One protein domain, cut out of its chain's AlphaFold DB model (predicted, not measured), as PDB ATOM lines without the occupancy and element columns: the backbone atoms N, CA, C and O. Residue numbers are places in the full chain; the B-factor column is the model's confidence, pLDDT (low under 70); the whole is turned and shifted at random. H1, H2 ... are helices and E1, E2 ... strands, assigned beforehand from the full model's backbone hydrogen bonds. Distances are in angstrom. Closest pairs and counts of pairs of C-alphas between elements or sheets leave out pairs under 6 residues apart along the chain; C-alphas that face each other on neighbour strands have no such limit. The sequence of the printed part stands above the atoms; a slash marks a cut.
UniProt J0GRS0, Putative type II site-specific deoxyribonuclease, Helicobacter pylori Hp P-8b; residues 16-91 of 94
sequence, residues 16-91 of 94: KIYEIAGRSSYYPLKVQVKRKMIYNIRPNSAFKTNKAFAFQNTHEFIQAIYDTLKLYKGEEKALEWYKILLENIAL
ATOM      1  N   LYS A  16     -29.678 -22.355  29.069       91.12
ATOM      2  CA  LYS A  16     -30.293 -23.679  28.967       91.12
ATOM      3  C   LYS A  16     -29.503 -24.542  27.985       91.12
ATOM      4  O   LYS A  16     -28.862 -24.047  27.061       91.12
ATOM      5  N   ILE A  17     -29.586 -25.863  28.141       92.75
ATOM      6  CA  ILE A  17     -28.813 -26.799  27.309       92.75
ATOM      7  C   ILE A  17     -29.088 -26.631  25.806       92.75
ATOM      8  O   ILE A  17     -28.161 -26.704  25.000       92.75
ATOM      9  N   TYR A  18     -30.337 -26.344  25.429       92.31
ATOM     10  CA  TYR A  18     -30.720 -26.153  24.030       92.31
ATOM     11  C   TYR A  18     -30.102 -24.886  23.412       92.31
ATOM     12  O   TYR A  18     -29.906 -24.827  22.202       92.31
ATOM     13  N   GLU A  19     -29.729 -23.899  24.231       89.44
ATOM     14  CA  GLU A  19     -29.105 -22.647  23.781       89.44
ATOM     15  C   GLU A  19     -27.614 -22.838  23.467       89.44
ATOM     16  O   GLU A  19     -27.042 -22.105  22.663       89.44
ATOM     17  N   ILE A  20     -26.976 -23.846  24.076       91.56
ATOM     18  CA  ILE A  20     -25.546 -24.130  23.885       91.56
ATOM     19  C   ILE A  20     -25.281 -25.368  23.034       91.56
ATOM     20  O   ILE A  20     -24.166 -25.524  22.537       91.56
ATOM     21  N   ALA A  21     -26.259 -26.254  22.845       92.62
ATOM     22  CA  ALA A  21     -26.173 -27.353  21.892       92.62
ATOM     23  C   ALA A  21     -26.299 -26.837  20.446       92.62
ATOM     24  O   ALA A  21     -26.782 -25.737  20.189       92.62
ATOM     25  N   GLY A  22     -25.822 -27.622  19.477       90.50
ATOM     26  CA  GLY A  22     -25.817 -27.217  18.070       90.50
ATOM     27  C   GLY A  22     -26.393 -28.247  17.125       90.50
ATOM     28  O   GLY A  22     -26.591 -29.401  17.494       90.50
ATOM     29  N   ARG A  23     -26.551 -27.827  15.871       91.62
ATOM     30  CA  ARG A  23     -26.813 -28.701  14.724       91.62
ATOM     31  C   ARG A  23     -25.517 -29.016  13.970       91.62
ATOM     32  O   ARG A  23     -24.513 -28.312  14.126       91.62
ATOM     33  N   SER A  24     -25.515 -30.078  13.169       90.56
ATOM     34  CA  SER A  24     -24.403 -30.416  12.271       90.56
ATOM     35  C   SER A  24     -24.917 -30.935  10.930       90.56
ATOM     36  O   SER A  24     -26.097 -31.242  10.801       90.56
ATOM     37  N   SER A  25     -24.043 -31.030   9.929       88.69
ATOM     38  CA  SER A  25     -24.420 -31.546   8.607       88.69
ATOM     39  C   SER A  25     -24.652 -33.059   8.586       88.69
ATOM     40  O   SER A  25     -25.407 -33.537   7.750       88.69
ATOM     41  N   TYR A  26     -24.000 -33.814   9.478       91.06
ATOM     42  CA  TYR A  26     -24.071 -35.279   9.479       91.06
ATOM     43  C   TYR A  26     -25.203 -35.821  10.361       91.06
ATOM     44  O   TYR A  26     -25.950 -36.696   9.935       91.06
ATOM     45  N   TYR A  27     -25.345 -35.283  11.576       96.25
ATOM     46  CA  TYR A  27     -26.474 -35.567  12.462       96.25
ATOM     47  C   TYR A  27     -27.235 -34.275  12.793       96.25
ATOM     48  O   TYR A  27     -26.589 -33.238  13.006       96.25
ATOM     49  N   PRO A  28     -28.579 -34.331  12.911       96.12
ATOM     50  CA  PRO A  28     -29.404 -33.195  13.318       96.12
ATOM     51  C   PRO A  28     -28.923 -32.549  14.619       96.12
ATOM     52  O   PRO A  28     -28.886 -31.324  14.722       96.12
ATOM     53  N   LEU A  29     -28.471 -33.357  15.584       96.56
ATOM     54  CA  LEU A  29     -27.762 -32.903  16.773       96.56
ATOM     55  C   LEU A  29     -26.247 -32.963  16.558       96.56
ATOM     56  O   LEU A  29     -25.688 -33.975  16.135       96.56
ATOM     57  N   LYS A  30     -25.544 -31.888  16.918       95.31
ATOM     58  CA  LYS A  30     -24.084 -31.839  16.890       95.31
ATOM     59  C   LYS A  30     -23.520 -32.774  17.952       95.31
ATOM     60  O   LYS A  30     -23.659 -32.552  19.154       95.31
ATOM     61  N   VAL A  31     -22.814 -33.797  17.493       96.81
ATOM     62  CA  VAL A  31     -22.237 -34.837  18.343       96.81
ATOM     63  C   VAL A  31     -20.771 -35.077  18.010       96.81
ATOM     64  O   VAL A  31     -20.270 -34.729  16.942       96.81
ATOM     65  N   GLN A  32     -20.066 -35.694  18.947       96.38
ATOM     66  CA  GLN A  32     -18.754 -36.271  18.724       96.38
ATOM     67  C   GLN A  32     -18.899 -37.743  18.359       96.38
ATOM     68  O   GLN A  32     -19.351 -38.543  19.181       96.38
ATOM     69  N   VAL A  33     -18.412 -38.101  17.174       96.94
ATOM     70  CA  VAL A  33     -18.369 -39.485  16.698       96.94
ATOM     71  C   VAL A  33     -16.929 -39.991  16.733       96.94
ATOM     72  O   VAL A  33     -16.024 -39.323  16.233       96.94
ATOM     73  N   LYS A  34     -16.695 -41.175  17.304       96.94
ATOM     74  CA  LYS A  34     -15.423 -41.907  17.163       96.94
ATOM     75  C   LYS A  34     -15.731 -43.350  16.795       96.94
ATOM     76  O   LYS A  34     -16.586 -43.967  17.419       96.94
ATOM     77  N   ARG A  35     -15.048 -43.899  15.783       95.81
ATOM     78  CA  ARG A  35     -15.264 -45.286  15.316       95.81
ATOM     79  C   ARG A  35     -16.758 -45.612  15.114       95.81
ATOM     80  O   ARG A  35     -17.244 -46.628  15.593       95.81
ATOM     81  N   LYS A  36     -17.485 -44.706  14.442       93.81
ATOM     82  CA  LYS A  36     -18.938 -44.780  14.170       93.81
ATOM     83  C   LYS A  36     -19.857 -44.796  15.403       93.81
ATOM     84  O   LYS A  36     -21.051 -45.005  15.255       93.81
ATOM     85  N   MET A  37     -19.334 -44.542  16.598       97.06
ATOM     86  CA  MET A  37     -20.117 -44.461  17.827       97.06
ATOM     87  C   MET A  37     -20.231 -43.008  18.280       97.06
ATOM     88  O   MET A  37     -19.238 -42.275  18.283       97.06
ATOM     89  N   ILE A  38     -21.440 -42.591  18.652       97.69
ATOM     90  CA  ILE A  38     -21.681 -41.301  19.305       97.69
ATOM     91  C   ILE A  38     -21.206 -41.396  20.759       97.69
ATOM     92  O   ILE A  38     -21.631 -42.295  21.479       97.69
ATOM     93  N   TYR A  39     -20.339 -40.470  21.177       97.38
ATOM     94  CA  TYR A  39     -19.828 -40.394  22.554       97.38
ATOM     95  C   TYR A  39     -20.494 -39.276  23.346       97.38
ATOM     96  O   TYR A  39     -20.998 -39.506  24.435       97.38
ATOM     97  N   ASN A  40     -20.472 -38.060  22.795       97.06
ATOM     98  CA  ASN A  40     -20.882 -36.850  23.500       97.06
ATOM     99  C   ASN A  40     -21.716 -35.958  22.584       97.06
ATOM    100  O   ASN A  40     -21.403 -35.831  21.396       97.06
ATOM    101  N   ILE A  41     -22.687 -35.252  23.156       95.81
ATOM    102  CA  ILE A  41     -23.271 -34.052  22.544       95.81
ATOM    103  C   ILE A  41     -22.213 -32.944  22.598       95.81
ATOM    104  O   ILE A  41     -21.472 -32.825  23.577       95.81
ATOM    105  N   ARG A  42     -22.080 -32.159  21.527       92.88
ATOM    106  CA  ARG A  42     -21.078 -31.092  21.438       92.88
ATOM    107  C   ARG A  42     -21.742 -29.717  21.464       92.88
ATOM    108  O   ARG A  42     -22.716 -29.505  20.742       92.88
ATOM    109  N   PRO A  43     -21.176 -28.758  22.218       90.94
ATOM    110  CA  PRO A  43     -21.685 -27.403  22.199       90.94
ATOM    111  C   PRO A  43     -21.448 -26.734  20.838       90.94
ATOM    112  O   PRO A  43     -20.528 -27.070  20.071       90.94
ATOM    113  N   ASN A  44     -22.281 -25.749  20.540       85.31
ATOM    114  CA  ASN A  44     -22.095 -24.829  19.440       85.31
ATOM    115  C   ASN A  44     -21.333 -23.596  19.917       85.31
ATOM    116  O   ASN A  44     -21.892 -22.773  20.618       85.31
ATOM    117  N   SER A  45     -20.089 -23.404  19.481       79.31
ATOM    118  CA  SER A  45     -19.309 -22.207  19.827       79.31
ATOM    119  C   SER A  45     -20.007 -20.884  19.481       79.31
ATOM    120  O   SER A  45     -19.652 -19.855  20.052       79.31
ATOM    121  N   ALA A  46     -21.006 -20.906  18.590       77.12
ATOM    122  CA  ALA A  46     -21.828 -19.751  18.255       77.12
ATOM    123  C   ALA A  46     -22.677 -19.212  19.421       77.12
ATOM    124  O   ALA A  46     -23.078 -18.050  19.328       77.12
ATOM    125  N   PHE A  47     -22.888 -19.970  20.515       73.19
ATOM    126  CA  PHE A  47     -23.615 -19.479  21.703       73.19
ATOM    127  C   PHE A  47     -22.990 -18.192  22.270       73.19
ATOM    128  O   PHE A  47     -23.693 -17.334  22.782       73.19
ATOM    129  N   LYS A  48     -21.676 -18.003  22.085       75.69
ATOM    130  CA  LYS A  48     -20.941 -16.797  22.507       75.69
ATOM    131  C   LYS A  48     -21.230 -15.557  21.658       75.69
ATOM    132  O   LYS A  48     -20.905 -14.449  22.053       75.69
ATOM    133  N   THR A  49     -21.771 -15.745  20.455       71.62
ATOM    134  CA  THR A  49     -21.901 -14.692  19.429       71.62
ATOM    135  C   THR A  49     -23.348 -14.307  19.133       71.62
ATOM    136  O   THR A  49     -23.588 -13.557  18.192       71.62
ATOM    137  N   ASN A  50     -24.312 -14.842  19.893       59.81
ATOM    138  CA  ASN A  50     -25.753 -14.612  19.719       59.81
ATOM    139  C   ASN A  50     -26.285 -14.888  18.293       59.81
ATOM    140  O   ASN A  50     -27.343 -14.402  17.899       59.81
ATOM    141  N   LYS A  51     -25.550 -15.671  17.488       60.34
ATOM    142  CA  LYS A  51     -25.974 -16.072  16.142       60.34
ATOM    143  C   LYS A  51     -26.908 -17.277  16.234       60.34
ATOM    144  O   LYS A  51     -26.624 -18.215  16.974       60.34
ATOM    145  N   ALA A  52     -27.963 -17.270  15.419       60.91
ATOM    146  CA  ALA A  52     -29.122 -18.177  15.402       60.91
ATOM    147  C   ALA A  52     -28.853 -19.691  15.178       60.91
ATOM    148  O   ALA A  52     -29.752 -20.433  14.800       60.91
ATOM    149  N   PHE A  53     -27.630 -20.181  15.394       64.88
ATOM    150  CA  PHE A  53     -27.255 -21.584  15.188       64.88
ATOM    151  C   PHE A  53     -27.547 -22.495  16.395       64.88
ATOM    152  O   PHE A  53     -27.245 -23.693  16.341       64.88
ATOM    153  N   ALA A  54     -28.078 -21.941  17.485       74.94
ATOM    154  CA  ALA A  54     -28.626 -22.704  18.601       74.94
ATOM    155  C   ALA A  54     -30.073 -23.136  18.312       74.94
ATOM    156  O   ALA A  54     -30.714 -22.648  17.376       74.94
ATOM    157  N   PHE A  55     -30.591 -24.068  19.107       89.81
ATOM    158  CA  PHE A  55     -32.014 -24.400  19.069       89.81
ATOM    159  C   PHE A  55     -32.815 -23.229  19.644       89.81
ATOM    160  O   PHE A  55     -32.415 -22.652  20.654       89.81
ATOM    161  N   GLN A  56     -33.934 -22.866  19.015       89.38
ATOM    162  CA  GLN A  56     -34.732 -21.714  19.468       89.38
ATOM    163  C   GLN A  56     -35.546 -22.026  20.727       89.38
ATOM    164  O   GLN A  56     -35.939 -21.132  21.473       89.38
ATOM    165  N   ASN A  57     -35.822 -23.306  20.965       92.19
ATOM    166  CA  ASN A  57     -36.617 -23.776  22.086       92.19
ATOM    167  C   ASN A  57     -36.304 -25.249  22.391       92.19
ATOM    168  O   ASN A  57     -35.618 -25.943  21.632       92.19
ATOM    169  N   THR A  58     -36.843 -25.736  23.509       93.75
ATOM    170  CA  THR A  58     -36.699 -27.130  23.944       93.75
ATOM    171  C   THR A  58     -37.243 -28.127  22.915       93.75
ATOM    172  O   THR A  58     -36.643 -29.182  22.733       93.75
ATOM    173  N   HIS A  59     -38.341 -27.804  22.220       95.19
ATOM    174  CA  HIS A  59     -38.960 -28.710  21.249       95.19
ATOM    175  C   HIS A  59     -38.035 -28.981  20.057       95.19
ATOM    176  O   HIS A  59     -37.788 -30.137  19.725       95.19
ATOM    177  N   GLU A  60     -37.431 -27.943  19.477       95.44
ATOM    178  CA  GLU A  60     -36.450 -28.100  18.400       95.44
ATOM    179  C   GLU A  60     -35.244 -28.956  18.814       95.44
ATOM    180  O   GLU A  60     -34.716 -29.725  18.009       95.44
ATOM    181  N   PHE A  61     -34.796 -28.815  20.062       95.69
ATOM    182  CA  PHE A  61     -33.696 -29.609  20.600       95.69
ATOM    183  C   PHE A  61     -34.081 -31.082  20.769       95.69
ATOM    184  O   PHE A  61     -33.325 -31.961  20.355       95.69
ATOM    185  N   ILE A  62     -35.268 -31.357  21.317       97.38
ATOM    186  CA  ILE A  62     -35.808 -32.717  21.451       97.38
ATOM    187  C   ILE A  62     -35.981 -33.362  20.073       97.38
ATOM    188  O   ILE A  62     -35.562 -34.503  19.884       97.38
ATOM    189  N   GLN A  63     -36.516 -32.625  19.098       97.75
ATOM    190  CA  GLN A  63     -36.671 -33.102  17.726       97.75
ATOM    191  C   GLN A  63     -35.315 -33.487  17.115       97.75
ATOM    192  O   GLN A  63     -35.170 -34.563  16.541       97.75
ATOM    193  N   ALA A  64     -34.276 -32.674  17.320       97.38
ATOM    194  CA  ALA A  64     -32.934 -33.011  16.852       97.38
ATOM    195  C   ALA A  64     -32.333 -34.245  17.545       97.38
ATOM    196  O   ALA A  64     -31.597 -34.997  16.900       97.38
ATOM    197  N   ILE A  65     -32.632 -34.488  18.827       97.94
ATOM    198  CA  ILE A  65     -32.254 -35.738  19.508       97.94
ATOM    199  C   ILE A  65     -32.976 -36.923  18.860       97.94
ATOM    200  O   ILE A  65     -32.317 -37.898  18.496       97.94
ATOM    201  N   TYR A  66     -34.294 -36.824  18.671       98.44
ATOM    202  CA  TYR A  66     -35.110 -37.862  18.042       98.44
ATOM    203  C   TYR A  66     -34.590 -38.226  16.648       98.44
ATOM    204  O   TYR A  66     -34.289 -39.390  16.382       98.44
ATOM    205  N   ASP A  67     -34.391 -37.236  15.778       98.44
ATOM    206  CA  ASP A  67     -33.925 -37.475  14.411       98.44
ATOM    207  C   ASP A  67     -32.491 -38.033  14.391       98.44
ATOM    208  O   ASP A  67     -32.145 -38.871  13.557       98.44
ATOM    209  N   THR A  68     -31.654 -37.642  15.357       98.38
ATOM    210  CA  THR A  68     -30.319 -38.237  15.532       98.38
ATOM    211  C   THR A  68     -30.406 -39.704  15.948       98.38
ATOM    212  O   THR A  68     -29.671 -40.531  15.406       98.38
ATOM    213  N   LEU A  69     -31.309 -40.060  16.866       98.44
ATOM    214  CA  LEU A  69     -31.560 -41.453  17.248       98.44
ATOM    215  C   LEU A  69     -32.109 -42.259  16.074       98.44
ATOM    216  O   LEU A  69     -31.646 -43.377  15.854       98.44
ATOM    217  N   LYS A  70     -33.014 -41.683  15.277       98.31
ATOM    218  CA  LYS A  70     -33.570 -42.333  14.085       98.31
ATOM    219  C   LYS A  70     -32.466 -42.697  13.093       98.31
ATOM    220  O   LYS A  70     -32.422 -43.832  12.629       98.31
ATOM    221  N   LEU A  71     -31.519 -41.788  12.848       97.94
ATOM    222  CA  LEU A  71     -30.363 -42.043  11.978       97.94
ATOM    223  C   LEU A  71     -29.321 -42.993  12.589       97.94
ATOM    224  O   LEU A  71     -28.657 -43.724  11.859       97.94
ATOM    225  N   TYR A  72     -29.123 -42.970  13.910       97.88
ATOM    226  CA  TYR A  72     -28.048 -43.723  14.571       97.88
ATOM    227  C   TYR A  72     -28.455 -45.132  15.027       97.88
ATOM    228  O   TYR A  72     -27.630 -46.046  15.021       97.88
ATOM    229  N   LYS A  73     -29.703 -45.306  15.467       97.38
ATOM    230  CA  LYS A  73     -30.237 -46.533  16.083       97.38
ATOM    231  C   LYS A  73     -31.436 -47.126  15.341       97.38
ATOM    232  O   LYS A  73     -31.802 -48.256  15.646       97.38
ATOM    233  N   GLY A  74     -32.007 -46.400  14.384       98.25
ATOM    234  CA  GLY A  74     -33.208 -46.804  13.658       98.25
ATOM    235  C   GLY A  74     -34.488 -46.201  14.237       98.25
ATOM    236  O   GLY A  74     -34.539 -45.749  15.382       98.25
ATOM    237  N   GLU A  75     -35.532 -46.189  13.412       98.12
ATOM    238  CA  GLU A  75     -36.807 -45.520  13.694       98.12
ATOM    239  C   GLU A  75     -37.551 -46.100  14.897       98.12
ATOM    240  O   GLU A  75     -38.015 -45.341  15.742       98.12
ATOM    241  N   GLU A  76     -37.599 -47.426  15.026       98.31
ATOM    242  CA  GLU A  76     -38.257 -48.095  16.152       98.31
ATOM    243  C   GLU A  76     -37.665 -47.647  17.495       98.31
ATOM    244  O   GLU A  76     -38.394 -47.247  18.402       98.31
ATOM    245  N   LYS A  77     -36.329 -47.621  17.594       98.19
ATOM    246  CA  LYS A  77     -35.624 -47.202  18.811       98.19
ATOM    247  C   LYS A  77     -35.790 -45.717  19.108       98.19
ATOM    248  O   LYS A  77     -35.875 -45.337  20.274       98.19
ATOM    249  N   ALA A  78     -35.848 -44.879  18.077       98.44
ATOM    250  CA  ALA A  78     -36.132 -43.459  18.251       98.44
ATOM    251  C   ALA A  78     -37.557 -43.233  18.781       98.44
ATOM    252  O   ALA A  78     -37.756 -42.423  19.685       98.44
ATOM    253  N   LEU A  79     -38.537 -43.972  18.251       98.31
ATOM    254  CA  LEU A  79     -39.937 -43.869  18.655       98.31
ATOM    255  C   LEU A  79     -40.170 -44.394  20.075       98.31
ATOM    256  O   LEU A  79     -40.893 -43.758  20.838       98.31
ATOM    257  N   GLU A  80     -39.544 -45.515  20.440       98.38
ATOM    258  CA  GLU A  80     -39.552 -46.058  21.806       98.38
ATOM    259  C   GLU A  80     -39.051 -45.009  22.809       98.38
ATOM    260  O   GLU A  80     -39.746 -44.682  23.769       98.38
ATOM    261  N   TRP A  81     -37.891 -44.405  22.532       98.12
ATOM    262  CA  TRP A  81     -37.341 -43.333  23.362       98.12
ATOM    263  C   TRP A  81     -38.284 -42.126  23.470       98.12
ATOM    264  O   TRP A  81     -38.480 -41.594  24.563       98.12
ATOM    265  N   TYR A  82     -38.881 -41.694  22.356       97.62
ATOM    266  CA  TYR A  82     -39.744 -40.515  22.339       97.62
ATOM    267  C   TYR A  82     -41.035 -40.722  23.141       97.62
ATOM    268  O   TYR A  82     -41.452 -39.821  23.863       97.62
ATOM    269  N   LYS A  83     -41.637 -41.917  23.078       97.50
ATOM    270  CA  LYS A  83     -42.815 -42.263  23.891       97.50
ATOM    271  C   LYS A  83     -42.508 -42.190  25.387       97.50
ATOM    272  O   LYS A  83     -43.206 -41.483  26.106       97.50
ATOM    273  N   ILE A  84     -41.410 -42.817  25.815       97.50
ATOM    274  CA  ILE A  84     -40.955 -42.787  27.216       97.50
ATOM    275  C   ILE A  84     -40.699 -41.345  27.679       97.50
ATOM    276  O   ILE A  84     -41.032 -40.973  28.801       97.50
ATOM    277  N   LEU A  85     -40.112 -40.505  26.818       96.00
ATOM    278  CA  LEU A  85     -39.903 -39.092  27.131       96.00
ATOM    279  C   LEU A  85     -41.229 -38.365  27.394       96.00
ATOM    280  O   LEU A  85     -41.324 -37.637  28.379       96.00
ATOM    281  N   LEU A  86     -42.231 -38.548  26.532       94.00
ATOM    282  CA  LEU A  86     -43.536 -37.893  26.673       94.00
ATOM    283  C   LEU A  86     -44.277 -38.347  27.935       94.00
ATOM    284  O   LEU A  86     -44.837 -37.506  28.635       94.00
ATOM    285  N   GLU A  87     -44.232 -39.642  28.247       95.62
ATOM    286  CA  GLU A  87     -44.800 -40.202  29.481       95.62
ATOM    287  C   GLU A  87     -44.159 -39.568  30.725       95.62
ATOM    288  O   GLU A  87     -44.861 -39.080  31.607       95.62
ATOM    289  N   ASN A  88     -42.827 -39.479  30.762       94.25
ATOM    290  CA  ASN A  88     -42.113 -38.877  31.891       94.25
ATOM    291  C   ASN A  88     -42.388 -37.377  32.039       94.25
ATOM    292  O   ASN A  88     -42.499 -36.882  33.158       94.25
ATOM    293  N   ILE A  89     -42.493 -36.646  30.926       90.75
ATOM    294  CA  ILE A  89     -42.840 -35.221  30.958       90.75
ATOM    295  C   ILE A  89     -44.238 -35.040  31.551       90.75
ATOM    296  O   ILE A  89     -44.400 -34.171  32.396       90.75
ATOM    297  N   ALA A  90     -45.218 -35.860  31.161       85.06
ATOM    298  CA  ALA A  90     -46.573 -35.781  31.707       85.06
ATOM    299  C   ALA A  90     -46.595 -35.999  33.231       85.06
ATOM    300  O   ALA A  90     -47.160 -35.179  33.945       85.06
ATOM    301  N   LEU A  91     -45.874 -37.014  33.724       80.56
ATOM    302  CA  LEU A  91     -45.739 -37.305  35.160       80.56
ATOM    303  C   LEU A  91     -45.017 -36.211  35.963       80.56
ATOM    304  O   LEU A  91     -45.075 -36.208  37.184       80.56
TER     305      LEU A  91
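What this domain is: This is residues 16 to 91 of the 94 residues of the protein "Putative type II site-specific deoxyribonuclease" of Helicobacter pylori Hp P-8b (UniProt J0GRS0). A helical hairpin, H3 and H4, makes one side of a flat, compact model; strands E1 and E2 and helices H1 and H2 make the other. The printed part has 76 residues with H1, E1, E2, H2, H3, H4 in order, mostly helix. The radius of gyration of the C-alphas is 13.0 A, the spans 36 by 35 by 16 A.

How they stand to each other: Residues 31 to 34 (E1) and 37 to 41 (E2) are an antiparallel hairpin; N 32 and O 40, 2.8 A apart, are within hydrogen-bond range. Residues 58 to 73 (H3) and 75 to 91 (H4) touch, closest at C-alphas 70 and 78, 5.0 A. In H3 and H4 every O i to N i+4 pair is within range; in residues 45 to 49 (H2) 0 of 1 is, beside 2 of 2 O i to N i+3 pairs.

Where its parts are: H1, residues 17 to 20, begins at C-alpha (-28.813, -26.799, 27.309); H4, 24.7 A long, ends at (-45.739, -37.305, 35.160).

The domain as a whole: The printed part has no cut; residues 50 to 53 have pLDDT under 70.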